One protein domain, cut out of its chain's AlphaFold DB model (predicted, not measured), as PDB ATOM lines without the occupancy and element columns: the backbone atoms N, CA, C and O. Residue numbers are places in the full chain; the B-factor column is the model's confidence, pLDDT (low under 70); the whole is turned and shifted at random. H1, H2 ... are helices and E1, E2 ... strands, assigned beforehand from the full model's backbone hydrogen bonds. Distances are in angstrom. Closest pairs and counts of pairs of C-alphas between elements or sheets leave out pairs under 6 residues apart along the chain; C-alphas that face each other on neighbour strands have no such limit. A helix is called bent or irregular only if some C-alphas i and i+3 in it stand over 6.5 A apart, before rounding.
ATOM      1  N   ALA A 204       4.922  -0.717 -16.463       72.00
ATOM      2  CA  ALA A 204       5.887   0.081 -15.694       72.00
ATOM      3  C   ALA A 204       6.694  -0.721 -14.654       72.00
ATOM      4  O   ALA A 204       7.759  -0.283 -14.226       72.00
ATOM      5  N   ASP A 205       6.199  -1.885 -14.252       70.75
ATOM      6  CA  ASP A 205       6.819  -2.785 -13.281       70.75
ATOM      7  C   ASP A 205       7.820  -3.775 -13.908       70.75
ATOM      8  O   ASP A 205       8.454  -4.549 -13.191       70.75
ATOM      9  N   ASN A 206       7.979  -3.752 -15.240       64.56
ATOM     10  CA  ASN A 206       8.769  -4.701 -16.028       64.56
ATOM     11  C   ASN A 206       8.368  -6.180 -15.848       64.56
ATOM     12  O   ASN A 206       9.108  -7.059 -16.300       64.56
ATOM     13  N   ARG A 207       7.212  -6.479 -15.241       74.06
ATOM     14  CA  ARG A 207       6.734  -7.857 -15.026       74.06
ATOM     15  C   ARG A 207       5.879  -8.378 -16.165       74.06
ATOM     16  O   ARG A 207       5.552  -9.560 -16.182       74.06
ATOM     17  N   GLY A 208       5.555  -7.531 -17.131       83.81
ATOM     18  CA  GLY A 208       4.671  -7.912 -18.213       83.81
ATOM     19  C   GLY A 208       4.502  -6.841 -19.269       83.81
ATOM     20  O   GLY A 208       5.104  -5.764 -19.213       83.81
ATOM     21  N   GLY A 209       3.654  -7.146 -20.234       88.88
ATOM     22  CA  GLY A 209       3.266  -6.267 -21.316       88.88
ATOM     23  C   GLY A 209       1.756  -6.255 -21.478       88.88
ATOM     24  O   GLY A 209       1.062  -7.202 -21.130       88.88
ATOM     25  N   VAL A 210       1.244  -5.158 -22.016       88.62
ATOM     26  CA  VAL A 210      -0.148  -5.046 -22.449       88.62
ATOM     27  C   VAL A 210      -0.165  -4.675 -23.917       88.62
ATOM     28  O   VAL A 210       0.660  -3.880 -24.386       88.62
ATOM     29  N   GLY A 211      -1.096  -5.253 -24.655       89.00
ATOM     30  CA  GLY A 211      -1.119  -5.121 -26.094       89.00
ATOM     31  C   GLY A 211      -2.436  -5.526 -26.718       89.00
ATOM     32  O   GLY A 211      -3.351  -5.991 -26.047       89.00
ATOM     33  N   TRP A 212      -2.508  -5.353 -28.029       87.56
ATOM     34  CA  TRP A 212      -3.642  -5.783 -28.837       87.56
ATOM     35  C   TRP A 212      -3.146  -6.753 -29.894       87.56
ATOM     36  O   TRP A 212      -2.057  -6.584 -30.447       87.56
ATOM     37  N   GLN A 213      -3.981  -7.728 -30.222       87.81
ATOM     38  CA  GLN A 213      -3.763  -8.669 -31.302       87.81
ATOM     39  C   GLN A 213      -5.008  -8.706 -32.181       87.81
ATOM     40  O   GLN A 213      -6.095  -9.043 -31.716       87.81
ATOM     41  N   PHE A 214      -4.848  -8.394 -33.462       86.25
ATOM     42  CA  PHE A 214      -5.878  -8.595 -34.471       86.25
ATOM     43  C   PHE A 214      -5.564  -9.850 -35.284       86.25
ATOM     44  O   PHE A 214      -4.550  -9.902 -35.980       86.25
ATOM     45  N   GLN A 215      -6.419 -10.869 -35.187       83.75
ATOM     46  CA  GLN A 215      -6.291 -12.144 -35.897       83.75
ATOM     47  C   GLN A 215      -7.682 -12.747 -36.124       83.75
ATOM     48  O   GLN A 215      -8.539 -12.659 -35.252       83.75
ATOM     49  N   GLU A 216      -7.907 -13.388 -37.279       78.38
ATOM     50  CA  GLU A 216      -9.183 -14.065 -37.601       78.38
ATOM     51  C   GLU A 216     -10.419 -13.157 -37.433       78.38
ATOM     52  O   GLU A 216     -11.468 -13.583 -36.951       78.38
ATOM     53  N   ASN A 217     -10.296 -11.884 -37.828       75.81
ATOM     54  CA  ASN A 217     -11.331 -10.854 -37.670       75.81
ATOM     55  C   ASN A 217     -11.761 -10.616 -36.210       75.81
ATOM     56  O   ASN A 217     -12.881 -10.177 -35.949       75.81
ATOM     57  N   GLN A 218     -10.874 -10.898 -35.259       78.94
ATOM     58  CA  GLN A 218     -11.057 -10.591 -33.849       78.94
ATOM     59  C   GLN A 218      -9.927  -9.688 -33.380       78.94
ATOM     60  O   GLN A 218      -8.752 -10.010 -33.561       78.94
ATOM     61  N   LEU A 219     -10.293  -8.569 -32.761       80.81
ATOM     62  CA  LEU A 219      -9.376  -7.743 -31.992       80.81
ATOM     63  C   LEU A 219      -9.422  -8.218 -30.540       80.81
ATOM     64  O   LEU A 219     -10.494  -8.270 -29.939       80.81
ATOM     65  N   ARG A 220      -8.270  -8.598 -29.998       82.38
ATOM     66  CA  ARG A 220      -8.122  -9.130 -28.642       82.38
ATOM     67  C   ARG A 220      -7.160  -8.237 -27.876       82.38
ATOM     68  O   ARG A 220      -6.048  -8.013 -28.350       82.38
ATOM     69  N   LEU A 221      -7.579  -7.736 -26.722       83.38
ATOM     70  CA  LEU A 221      -6.650  -7.171 -25.751       83.38
ATOM     71  C   LEU A 221      -5.928  -8.328 -25.058       83.38
ATOM     72  O   LEU A 221      -6.535  -9.362 -24.789       83.38
ATOM     73  N   GLN A 222      -4.630  -8.175 -24.826       84.69
ATOM     74  CA  GLN A 222      -3.805  -9.203 -24.213       84.69
ATOM     75  C   GLN A 222      -2.879  -8.613 -23.164       84.69
ATOM     76  O   GLN A 222      -2.356  -7.505 -23.322       84.69
ATOM     77  N   ILE A 223      -2.638  -9.405 -22.123       85.94
ATOM     78  CA  ILE A 223      -1.633  -9.127 -21.100       85.94
ATOM     79  C   ILE A 223      -0.681 -10.314 -21.009       85.94
ATOM     80  O   ILE A 223      -1.113 -11.468 -20.954       85.94
ATOM     81  N   THR A 224       0.613 -10.021 -21.008       86.56
ATOM     82  CA  THR A 224       1.690 -10.980 -20.763       86.56
ATOM     83  C   THR A 224       2.227 -10.800 -19.355       86.56
ATOM     84  O   THR A 224       2.385  -9.675 -18.891       86.56
ATOM     85  N   VAL A 225       2.564 -11.909 -18.698       86.25
ATOM     86  CA  VAL A 225       3.383 -11.914 -17.480       86.25
ATOM     87  C   VAL A 225       4.712 -12.557 -17.847       86.25
ATOM     88  O   VAL A 225       4.786 -13.745 -18.152       86.25
ATOM     89  N   GLU A 226       5.762 -11.752 -17.852       86.00
ATOM     90  CA  GLU A 226       7.092 -12.064 -18.380       86.00
ATOM     91  C   GLU A 226       8.134 -12.204 -17.256       86.00
ATOM     92  O   GLU A 226       9.336 -12.063 -17.486       86.00
ATOM     93  N   ASP A 227       7.673 -12.487 -16.034       85.62
ATOM     94  CA  ASP A 227       8.516 -12.928 -14.923       85.62
ATOM     95  C   ASP A 227       9.139 -14.301 -15.268       85.62
ATOM     96  O   ASP A 227       8.384 -15.261 -15.483       85.62
ATOM     97  N   PRO A 228      10.482 -14.420 -15.344       85.06
ATOM     98  CA  PRO A 228      11.166 -15.661 -15.708       85.06
ATOM     99  C   PRO A 228      10.779 -16.868 -14.846       85.06
ATOM    100  O   PRO A 228      10.679 -17.980 -15.370       85.06
ATOM    101  N   ASP A 229      10.515 -16.654 -13.555       86.81
ATOM    102  CA  ASP A 229      10.192 -17.723 -12.603       86.81
ATOM    103  C   ASP A 229       8.756 -18.234 -12.782       86.81
ATOM    104  O   ASP A 229       8.415 -19.355 -12.394       86.81
ATOM    105  N   LEU A 230       7.916 -17.423 -13.424       85.00
ATOM    106  CA  LEU A 230       6.520 -17.728 -13.695       85.00
ATOM    107  C   LEU A 230       6.287 -18.170 -15.134       85.00
ATOM    108  O   LEU A 230       5.131 -18.262 -15.525       85.00
ATOM    109  N   GLN A 231       7.310 -18.469 -15.936       83.38
ATOM    110  CA  GLN A 231       7.105 -18.944 -17.309       83.38
ATOM    111  C   GLN A 231       6.620 -20.405 -17.361       83.38
ATOM    112  O   GLN A 231       6.826 -21.196 -16.435       83.38
ATOM    113  N   GLY A 232       5.962 -20.781 -18.463       75.56
ATOM    114  CA  GLY A 232       5.567 -22.162 -18.756       75.56
ATOM    115  C   GLY A 232       4.204 -22.596 -18.199       75.56
ATOM    116  O   GLY A 232       3.601 -21.963 -17.331       75.56
ATOM    117  N   LYS A 233       3.686 -23.721 -18.709       76.44
ATOM    118  CA  LYS A 233       2.296 -24.170 -18.476       76.44
ATOM    119  C   LYS A 233       1.921 -24.373 -16.999       76.44
ATOM    120  O   LYS A 233       0.776 -24.150 -16.640       76.44
ATOM    121  N   GLY A 234       2.864 -24.768 -16.139       82.62
ATOM    122  CA  GLY A 234       2.585 -25.070 -14.726       82.62
ATOM    123  C   GLY A 234       2.261 -23.853 -13.848       82.62
ATOM    124  O   GLY A 234       1.692 -24.021 -12.777       82.62
ATOM    125  N   ASN A 235       2.588 -22.644 -14.310       86.06
ATOM    126  CA  ASN A 235       2.432 -21.400 -13.551       86.06
ATOM    127  C   ASN A 235       1.213 -20.566 -13.998       86.06
ATOM    128  O   ASN A 235       1.099 -19.396 -13.640       86.06
ATOM    129  N   GLU A 236       0.294 -21.152 -14.773       83.88
ATOM    130  CA  GLU A 236      -0.878 -20.458 -15.333       83.88
ATOM    131  C   GLU A 236      -1.726 -19.766 -14.257       83.88
ATOM    132  O   GLU A 236      -1.996 -18.574 -14.362       83.88
ATOM    133  N   ALA A 237      -2.062 -20.475 -13.175       84.25
ATOM    134  CA  ALA A 237      -2.858 -19.918 -12.081       84.25
ATOM    135  C   ALA A 237      -2.149 -18.761 -11.349       84.25
ATOM    136  O   ALA A 237      -2.802 -17.813 -10.918       84.25
ATOM    137  N   ALA A 238      -0.818 -18.814 -11.227       86.62
ATOM    138  CA  ALA A 238      -0.040 -17.749 -10.596       86.62
ATOM    139  C   ALA A 238       0.001 -16.488 -11.474       86.62
ATOM    140  O   ALA A 238      -0.201 -15.386 -10.970       86.62
ATOM    141  N   ARG A 239       0.190 -16.648 -12.793       85.44
ATOM    142  CA  ARG A 239       0.097 -15.532 -13.750       85.44
ATOM    143  C   ARG A 239      -1.311 -14.933 -13.780       85.44
ATOM    144  O   ARG A 239      -1.444 -13.714 -13.802       85.44
ATOM    145  N   ALA A 240      -2.344 -15.772 -13.720       81.56
ATOM    146  CA  ALA A 240      -3.729 -15.319 -13.663       81.56
ATOM    147  C   ALA A 240      -4.029 -14.484 -12.417       81.56
ATOM    148  O   ALA A 240      -4.629 -13.421 -12.539       81.56
ATOM    149  N   ALA A 241      -3.545 -14.910 -11.248       84.88
ATOM    150  CA  ALA A 241      -3.709 -14.153 -10.010       84.88
ATOM    151  C   ALA A 241      -3.050 -12.762 -10.073       84.88
ATOM    152  O   ALA A 241      -3.608 -11.808  -9.541       84.88
ATOM    153  N   ILE A 242      -1.897 -12.632 -10.744       86.00
ATOM    154  CA  ILE A 242      -1.241 -11.331 -10.961       86.00
ATOM    155  C   ILE A 242      -2.110 -10.439 -11.847       86.00
ATOM    156  O   ILE A 242      -2.405  -9.308 -11.475       86.00
ATOM    157  N   VAL A 243      -2.571 -10.952 -12.993       84.06
ATOM    158  CA  VAL A 243      -3.415 -10.173 -13.913       84.06
ATOM    159  C   VAL A 243      -4.724  -9.748 -13.247       84.06
ATOM    160  O   VAL A 243      -5.137  -8.603 -13.404       84.06
ATOM    161  N   GLU A 244      -5.360 -10.625 -12.472       83.12
ATOM    162  CA  GLU A 244      -6.598 -10.300 -11.755       83.12
ATOM    163  C   GLU A 244      -6.378  -9.260 -10.646       83.12
ATOM    164  O   GLU A 244      -7.202  -8.366 -10.467       83.12
ATOM    165  N   ALA A 245      -5.267  -9.348  -9.914       85.75
ATOM    166  CA  ALA A 245      -4.972  -8.420  -8.828       85.75
ATOM    167  C   ALA A 245      -4.523  -7.038  -9.320       85.75
ATOM    168  O   ALA A 245      -4.809  -6.036  -8.662       85.75
ATOM    169  N   GLU A 246      -3.794  -6.983 -10.436       86.19
ATOM    170  CA  GLU A 246      -3.055  -5.782 -10.838       86.19
ATOM    171  C   GLU A 246      -3.568  -5.142 -12.131       86.19
ATOM    172  O   GLU A 246      -3.229  -3.989 -12.399       86.19
ATOM    173  N   HIS A 247      -4.314  -5.879 -12.961       84.69
ATOM    174  CA  HIS A 247      -4.591  -5.483 -14.345       84.69
ATOM    175  C   HIS A 247      -6.019  -5.794 -14.828       84.69
ATOM    176  O   HIS A 247      -6.301  -5.680 -16.024       84.69
ATOM    177  N   VAL A 248      -6.931  -6.203 -13.943       81.12
ATOM    178  CA  VAL A 248      -8.303  -6.594 -14.315       81.12
ATOM    179  C   VAL A 248      -9.081  -5.452 -14.975       81.12
ATOM    180  O   VAL A 248      -9.926  -5.687 -15.839       81.12
ATOM    181  N   GLU A 249      -8.757  -4.207 -14.632       82.44
ATOM    182  CA  GLU A 249      -9.378  -3.008 -15.190       82.44
ATOM    183  C   GLU A 249      -9.127  -2.838 -16.691       82.44
ATOM    184  O   GLU A 249      -9.929  -2.206 -17.375       82.44
ATOM    185  N   TYR A 250      -8.058  -3.430 -17.235       80.19
ATOM    186  CA  TYR A 250      -7.815  -3.411 -18.676       80.19
ATOM    187  C   TYR A 250      -8.888  -4.192 -19.451       80.19
ATOM    188  O   TYR A 250      -9.145  -3.867 -20.605       80.19
ATOM    189  N   PHE A 251      -9.558  -5.161 -18.814       78.94
ATOM    190  CA  PHE A 251     -10.644  -5.952 -19.408       78.94
ATOM    191  C   PHE A 251     -12.036  -5.318 -19.216       78.94
ATOM    192  O   PHE A 251     -13.063  -5.949 -19.495       78.94
ATOM    193  N   ASP A 252     -12.103  -4.068 -18.748       81.19
ATOM    194  CA  ASP A 252     -13.310  -3.251 -18.847       81.19
ATOM    195  C   ASP A 252     -13.349  -2.521 -20.198       81.19
ATOM    196  O   ASP A 252     -12.750  -1.463 -20.402       81.19
ATOM    197  N   HIS A 253     -14.101  -3.087 -21.139       78.50
ATOM    198  CA  HIS A 253     -14.271  -2.521 -22.476       78.50
ATOM    199  C   HIS A 253     -15.470  -1.566 -22.593       78.50
ATOM    200  O   HIS A 253     -15.812  -1.166 -23.706       78.50
ATOM    201  N   SER A 254     -16.105  -1.158 -21.487       81.31
ATOM    202  CA  SER A 254     -17.315  -0.317 -21.499       81.31
ATOM    203  C   SER A 254     -17.165   0.977 -22.310       81.31
ATOM    204  O   SER A 254     -18.086   1.375 -23.024       81.31
ATOM    205  N   GLN A 255     -15.994   1.619 -22.267       78.06
ATOM    206  CA  GLN A 255     -15.721   2.827 -23.055       78.06
ATOM    207  C   GLN A 255     -15.671   2.545 -24.561       78.06
ATOM    208  O   GLN A 255     -16.206   3.319 -25.353       78.06
ATOM    209  N   VAL A 256     -15.061   1.428 -24.960       75.44
ATOM    210  CA  VAL A 256     -14.995   0.998 -26.366       75.44
ATOM    211  C   VAL A 256     -16.385   0.593 -26.859       75.44
ATOM    212  O   VAL A 256     -16.783   0.955 -27.963       75.44
ATOM    213  N   GLU A 257     -17.159  -0.090 -26.017       80.56
ATOM    214  CA  GLU A 257     -18.550  -0.457 -26.289       80.56
ATOM    215  C   GLU A 257     -19.461   0.756 -26.481       80.56
ATOM    216  O   GLU A 257     -20.336   0.732 -27.343       80.56
ATOM    217  N   ALA A 258     -19.233   1.835 -25.729       82.62
ATOM    218  CA  ALA A 258     -19.973   3.081 -25.894       82.62
ATOM    219  C   ALA A 258     -19.663   3.787 -27.226       82.62
ATOM    220  O   ALA A 258     -20.538   4.457 -27.769       82.62
ATOM    221  N   ILE A 259     -18.439   3.638 -27.747       79.81
ATOM    222  CA  ILE A 259     -18.019   4.225 -29.028       79.81
ATOM    223  C   ILE A 259     -18.547   3.399 -30.203       79.81
ATOM    224  O   ILE A 259     -19.143   3.953 -31.121       79.81
ATOM    225  N   LEU A 260     -18.325   2.082 -30.176       78.50
ATOM    226  CA  LEU A 260     -18.628   1.198 -31.305       78.50
ATOM    227  C   LEU A 260     -20.105   0.782 -31.353       78.50
ATOM    228  O   LEU A 260     -20.624   0.469 -32.423       78.50
ATOM    229  N   GLY A 261     -20.804   0.787 -30.215       79.44
ATOM    230  CA  GLY A 261     -22.249   0.580 -30.140       79.44
ATOM    231  C   GLY A 261     -22.730  -0.646 -30.923       79.44
ATOM    232  O   GLY A 261     -22.386  -1.783 -30.604       79.44
ATOM    233  N   SER A 262     -23.545  -0.408 -31.955       75.31
ATOM    234  CA  SER A 262     -24.149  -1.452 -32.795       75.31
ATOM    235  C   SER A 262     -23.181  -2.161 -33.745       75.31
ATOM    236  O   SER A 262     -23.563  -3.166 -34.339       75.31
ATOM    237  N   GLU A 263     -21.956  -1.658 -33.914       71.94
ATOM    238  CA  GLU A 263     -20.933  -2.309 -34.745       71.94
ATOM    239  C   GLU A 263     -20.287  -3.509 -34.042       71.94
ATOM    240  O   GLU A 263     -19.662  -4.361 -34.680       71.94
ATOM    241  N   LEU A 264     -20.466  -3.623 -32.724       70.81
ATOM    242  CA  LEU A 264     -19.986  -4.768 -31.968       70.81
ATOM    243  C   LEU A 264     -20.903  -5.975 -32.138       70.81
ATOM    244  O   LEU A 264     -22.121  -5.916 -31.968       70.81
ATOM    245  N   ARG A 265     -20.281  -7.129 -32.388       70.56
ATOM    246  CA  ARG A 265     -20.950  -8.420 -32.207       70.56
ATOM    247  C   ARG A 265     -21.292  -8.617 -30.731       70.56
ATOM    248  O   ARG A 265     -20.601  -8.108 -29.850       70.56
ATOM    249  N   SER A 266     -22.328  -9.411 -30.467       68.88
ATOM    250  CA  SER A 266     -22.740  -9.754 -29.105       68.88
ATOM    251  C   SER A 266     -21.570 -10.272 -28.267       68.88
ATOM    252  O   SER A 266     -20.827 -11.152 -28.708       68.88
ATOM    253  N   LYS A 267     -21.444  -9.753 -27.040       68.31
ATOM    254  CA  LYS A 267     -20.455 -10.226 -26.066       68.31
ATOM    255  C   LYS A 267     -20.678 -11.703 -25.750       68.31
ATOM    256  O   LYS A 267     -21.818 -12.161 -25.675       68.31
ATOM    257  N   THR A 268     -19.594 -12.405 -25.434       65.50
ATOM    258  CA  THR A 268     -19.644 -13.722 -24.780       65.50
ATOM    259  C   THR A 268     -19.004 -13.718 -23.387       65.50
ATOM    260  O   THR A 268     -18.878 -14.782 -22.795       65.50
ATOM    261  N   TYR A 269     -18.603 -12.550 -22.865       65.94
ATOM    262  CA  TYR A 269     -17.907 -12.403 -21.582       65.94
ATOM    263  C   TYR A 269     -18.479 -11.256 -20.731       65.94
ATOM    264  O   TYR A 269     -19.138 -10.346 -21.248       65.94
ATOM    265  N   THR A 270     -18.230 -11.317 -19.422       67.06
ATOM    266  CA  THR A 270     -18.629 -10.297 -18.438       67.06
ATOM    267  C   THR A 270     -17.555  -9.204 -18.347       67.06
ATOM    268  O   THR A 270     -16.380  -9.549 -18.228       67.06
ATOM    269  N   PRO A 271     -17.903  -7.901 -18.360       65.44
ATOM    270  CA  PRO A 271     -16.931  -6.825 -18.136       65.44
ATOM    271  C   PRO A 271     -16.173  -6.994 -16.813       65.44
ATOM    272  O   PRO A 271     -16.782  -7.345 -15.801       65.44
ATOM    273  N   GLY A 272     -14.860  -6.743 -16.819       59.78
ATOM    274  CA  GLY A 272     -14.017  -6.905 -15.628       59.78
ATOM    275  C   GLY A 272     -13.772  -8.365 -15.216       59.78
ATOM    276  O   GLY A 272     -13.367  -8.617 -14.087       59.78
ATOM    277  N   GLN A 273     -14.029  -9.329 -16.107       63.06
ATOM    278  CA  GLN A 273     -13.620 -10.726 -15.952       63.06
ATOM    279  C   GLN A 273     -12.804 -11.148 -17.178       63.06
ATOM    280  O   GLN A 273     -13.222 -10.914 -18.312       63.06
ATOM    281  N   TRP A 274     -11.646 -11.768 -16.952       66.19
ATOM    282  CA  TRP A 274     -10.828 -12.342 -18.024       66.19
ATOM    283  C   TRP A 274     -11.366 -13.727 -18.427       66.19
ATOM    284  O   TRP A 274     -12.062 -14.386 -17.650       66.19
ATOM    285  N   ASN A 275     -11.081 -14.168 -19.655       63.34
ATOM    286  CA  ASN A 275     -11.680 -15.373 -20.241       63.34
ATOM    287  C   ASN A 275     -10.773 -16.606 -20.169       63.34
ATOM    288  O   ASN A 275     -11.228 -17.691 -19.801       63.34
ATOM    289  N   HIS A 276      -9.516 -16.482 -20.607       64.81
ATOM    290  CA  HIS A 276      -8.619 -17.632 -20.760       64.81
ATOM    291  C   HIS A 276      -7.133 -17.239 -20.679       64.81
ATOM    292  O   HIS A 276      -6.764 -16.144 -21.093       64.81
ATOM    293  N   PHE A 277      -6.278 -18.154 -20.208       62.53
ATOM    294  CA  PHE A 277      -4.823 -18.070 -20.348       62.53
ATOM    295  C   PHE A 277      -4.347 -19.117 -21.360       62.53
ATOM    296  O   PHE A 277      -4.721 -20.281 -21.273       62.53
ATOM    297  N   ASN A 278      -3.495 -18.731 -22.311       52.78
ATOM    298  CA  ASN A 278      -2.870 -19.669 -23.250       52.78
ATOM    299  C   ASN A 278      -1.389 -19.347 -23.448       52.78
ATOM    300  O   ASN A 278      -1.044 -18.290 -23.979       52.78
ATOM    301  N   PRO A 279      -0.513 -20.304 -23.121       53.50
ATOM    302  CA  PRO A 279       0.093 -20.396 -21.797       53.50
ATOM    303  C   PRO A 279       0.702 -19.075 -21.295       53.50
ATOM    304  O   PRO A 279       0.675 -18.843 -20.093       53.50
ATOM    305  N   ASP A 280       1.173 -18.183 -22.162       55.69
ATOM    306  CA  ASP A 280       1.926 -16.984 -21.759       55.69
ATOM    307  C   ASP A 280       1.112 -15.676 -21.883       55.69
ATOM    308  O   ASP A 280       1.616 -14.596 -21.578       55.69
ATOM    309  N   PHE A 281      -0.161 -15.772 -22.289       60.59
ATOM    310  CA  PHE A 281      -1.044 -14.628 -22.547       60.59
ATOM    311  C   PHE A 281      -2.414 -14.796 -21.885       60.59
ATOM    312  O   PHE A 281      -2.994 -15.882 -21.963       60.59
ATOM    313  N   ALA A 282      -2.940 -13.709 -21.316       58.03
ATOM    314  CA  ALA A 282      -4.331 -13.572 -20.881       58.03
ATOM    315  C   ALA A 282      -5.197 -12.930 -21.983       58.03
ATOM    316  O   ALA A 282      -4.728 -12.001 -22.647       58.03
ATOM    317  N   TYR A 283      -6.440 -13.405 -22.143       60.66
ATOM    318  CA  TYR A 283      -7.490 -12.859 -23.026       60.66
ATOM    319  C   TYR A 283      -8.724 -12.408 -22.247       60.66
ATOM    320  O   TYR A 283      -9.050 -13.065 -21.229       60.66
TER     321      TYR A 283
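This is residues 204 to 283 of the 283 residues of an uncharacterized protein of Kribbella sp. VKM Ac-2568 (UniProt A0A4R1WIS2). A hairpin of two long strands, E1 and E2, makes one side of an elongated shape, and the rest of the printed part makes a loop beside it: H1 packs by the Val 225 end of E2, the short H2 and then H3 are strung back toward the end where the hairpin turns, and a tail with no named element folds back to E2. Residues 214 to 219 at the hairpin's turn and residues 258 to 263 of H3 stick out. The printed part has 80 residues with two named strands and three named helices, in the order E1, E2, H1, H2, H3; the sheet, E1 - E2, is antiparallel, and the class is mixed, helices and strands. It is only just compact, close to loose, with a radius of gyration of the C-alphas of 13.5 A, and spans 43 by 25 by 20 A.

E1, residues 208 to 215, and E2, residues 218 to 225, are antiparallel neighbours and form a hairpin, at 159 degrees between their directions. N 211 and O 222, 2.9 A apart, and N 220 and O 213, 2.8 A apart, are within hydrogen-bond range. H1, residues 233 to 246, has 3 pairs of C-alphas within 8 A of E2, the closest being those of Val 225 and Arg 239, 6.1 A apart. H2, residues 248 to 251, meets H1 only through their link; its closest C-alpha pair with E2 is Leu 221 and Phe 251, 7.6 A apart. H3, residues 254 to 263, is apart from E1, E2, H1 and H2. The O i to N i+4 pairs within hydrogen-bond range are 8 of 10 in H1 and 4 of 6 in H3, and H2 is too short for such a pair. Residues 281 to 282 pair antiparallel with residues 223 to 224 of E2 and with residues 277 to 278.

E1 begins with C-alpha 208 at (4.671, -7.912, -18.213) and is 21.2 A long. E2 is 21.9 A long. H1, 20.6 A long, is irregular: C-alphas 234 and 237 are 7.9 A apart. H2 measures 5.6 A. H3, 13.9 A long, is irregular too, with C-alphas 259 and 262 9.2 A apart, and ends with C-alpha 263 at (-20.933, -2.309, -34.745).

The two C-alphas farthest apart are those of Asp 229 and Ser 262, at 43.0 A. The printed part has no cut, and Tyr 283 is the chain's last residue. No link is long; that from E2 to H1 is short and the others are tight. Residues 264 to 283 hold no named element. The mean pLDDT of the printed part is 77.2, and residue 206 and residues 266 to 283 are under 70.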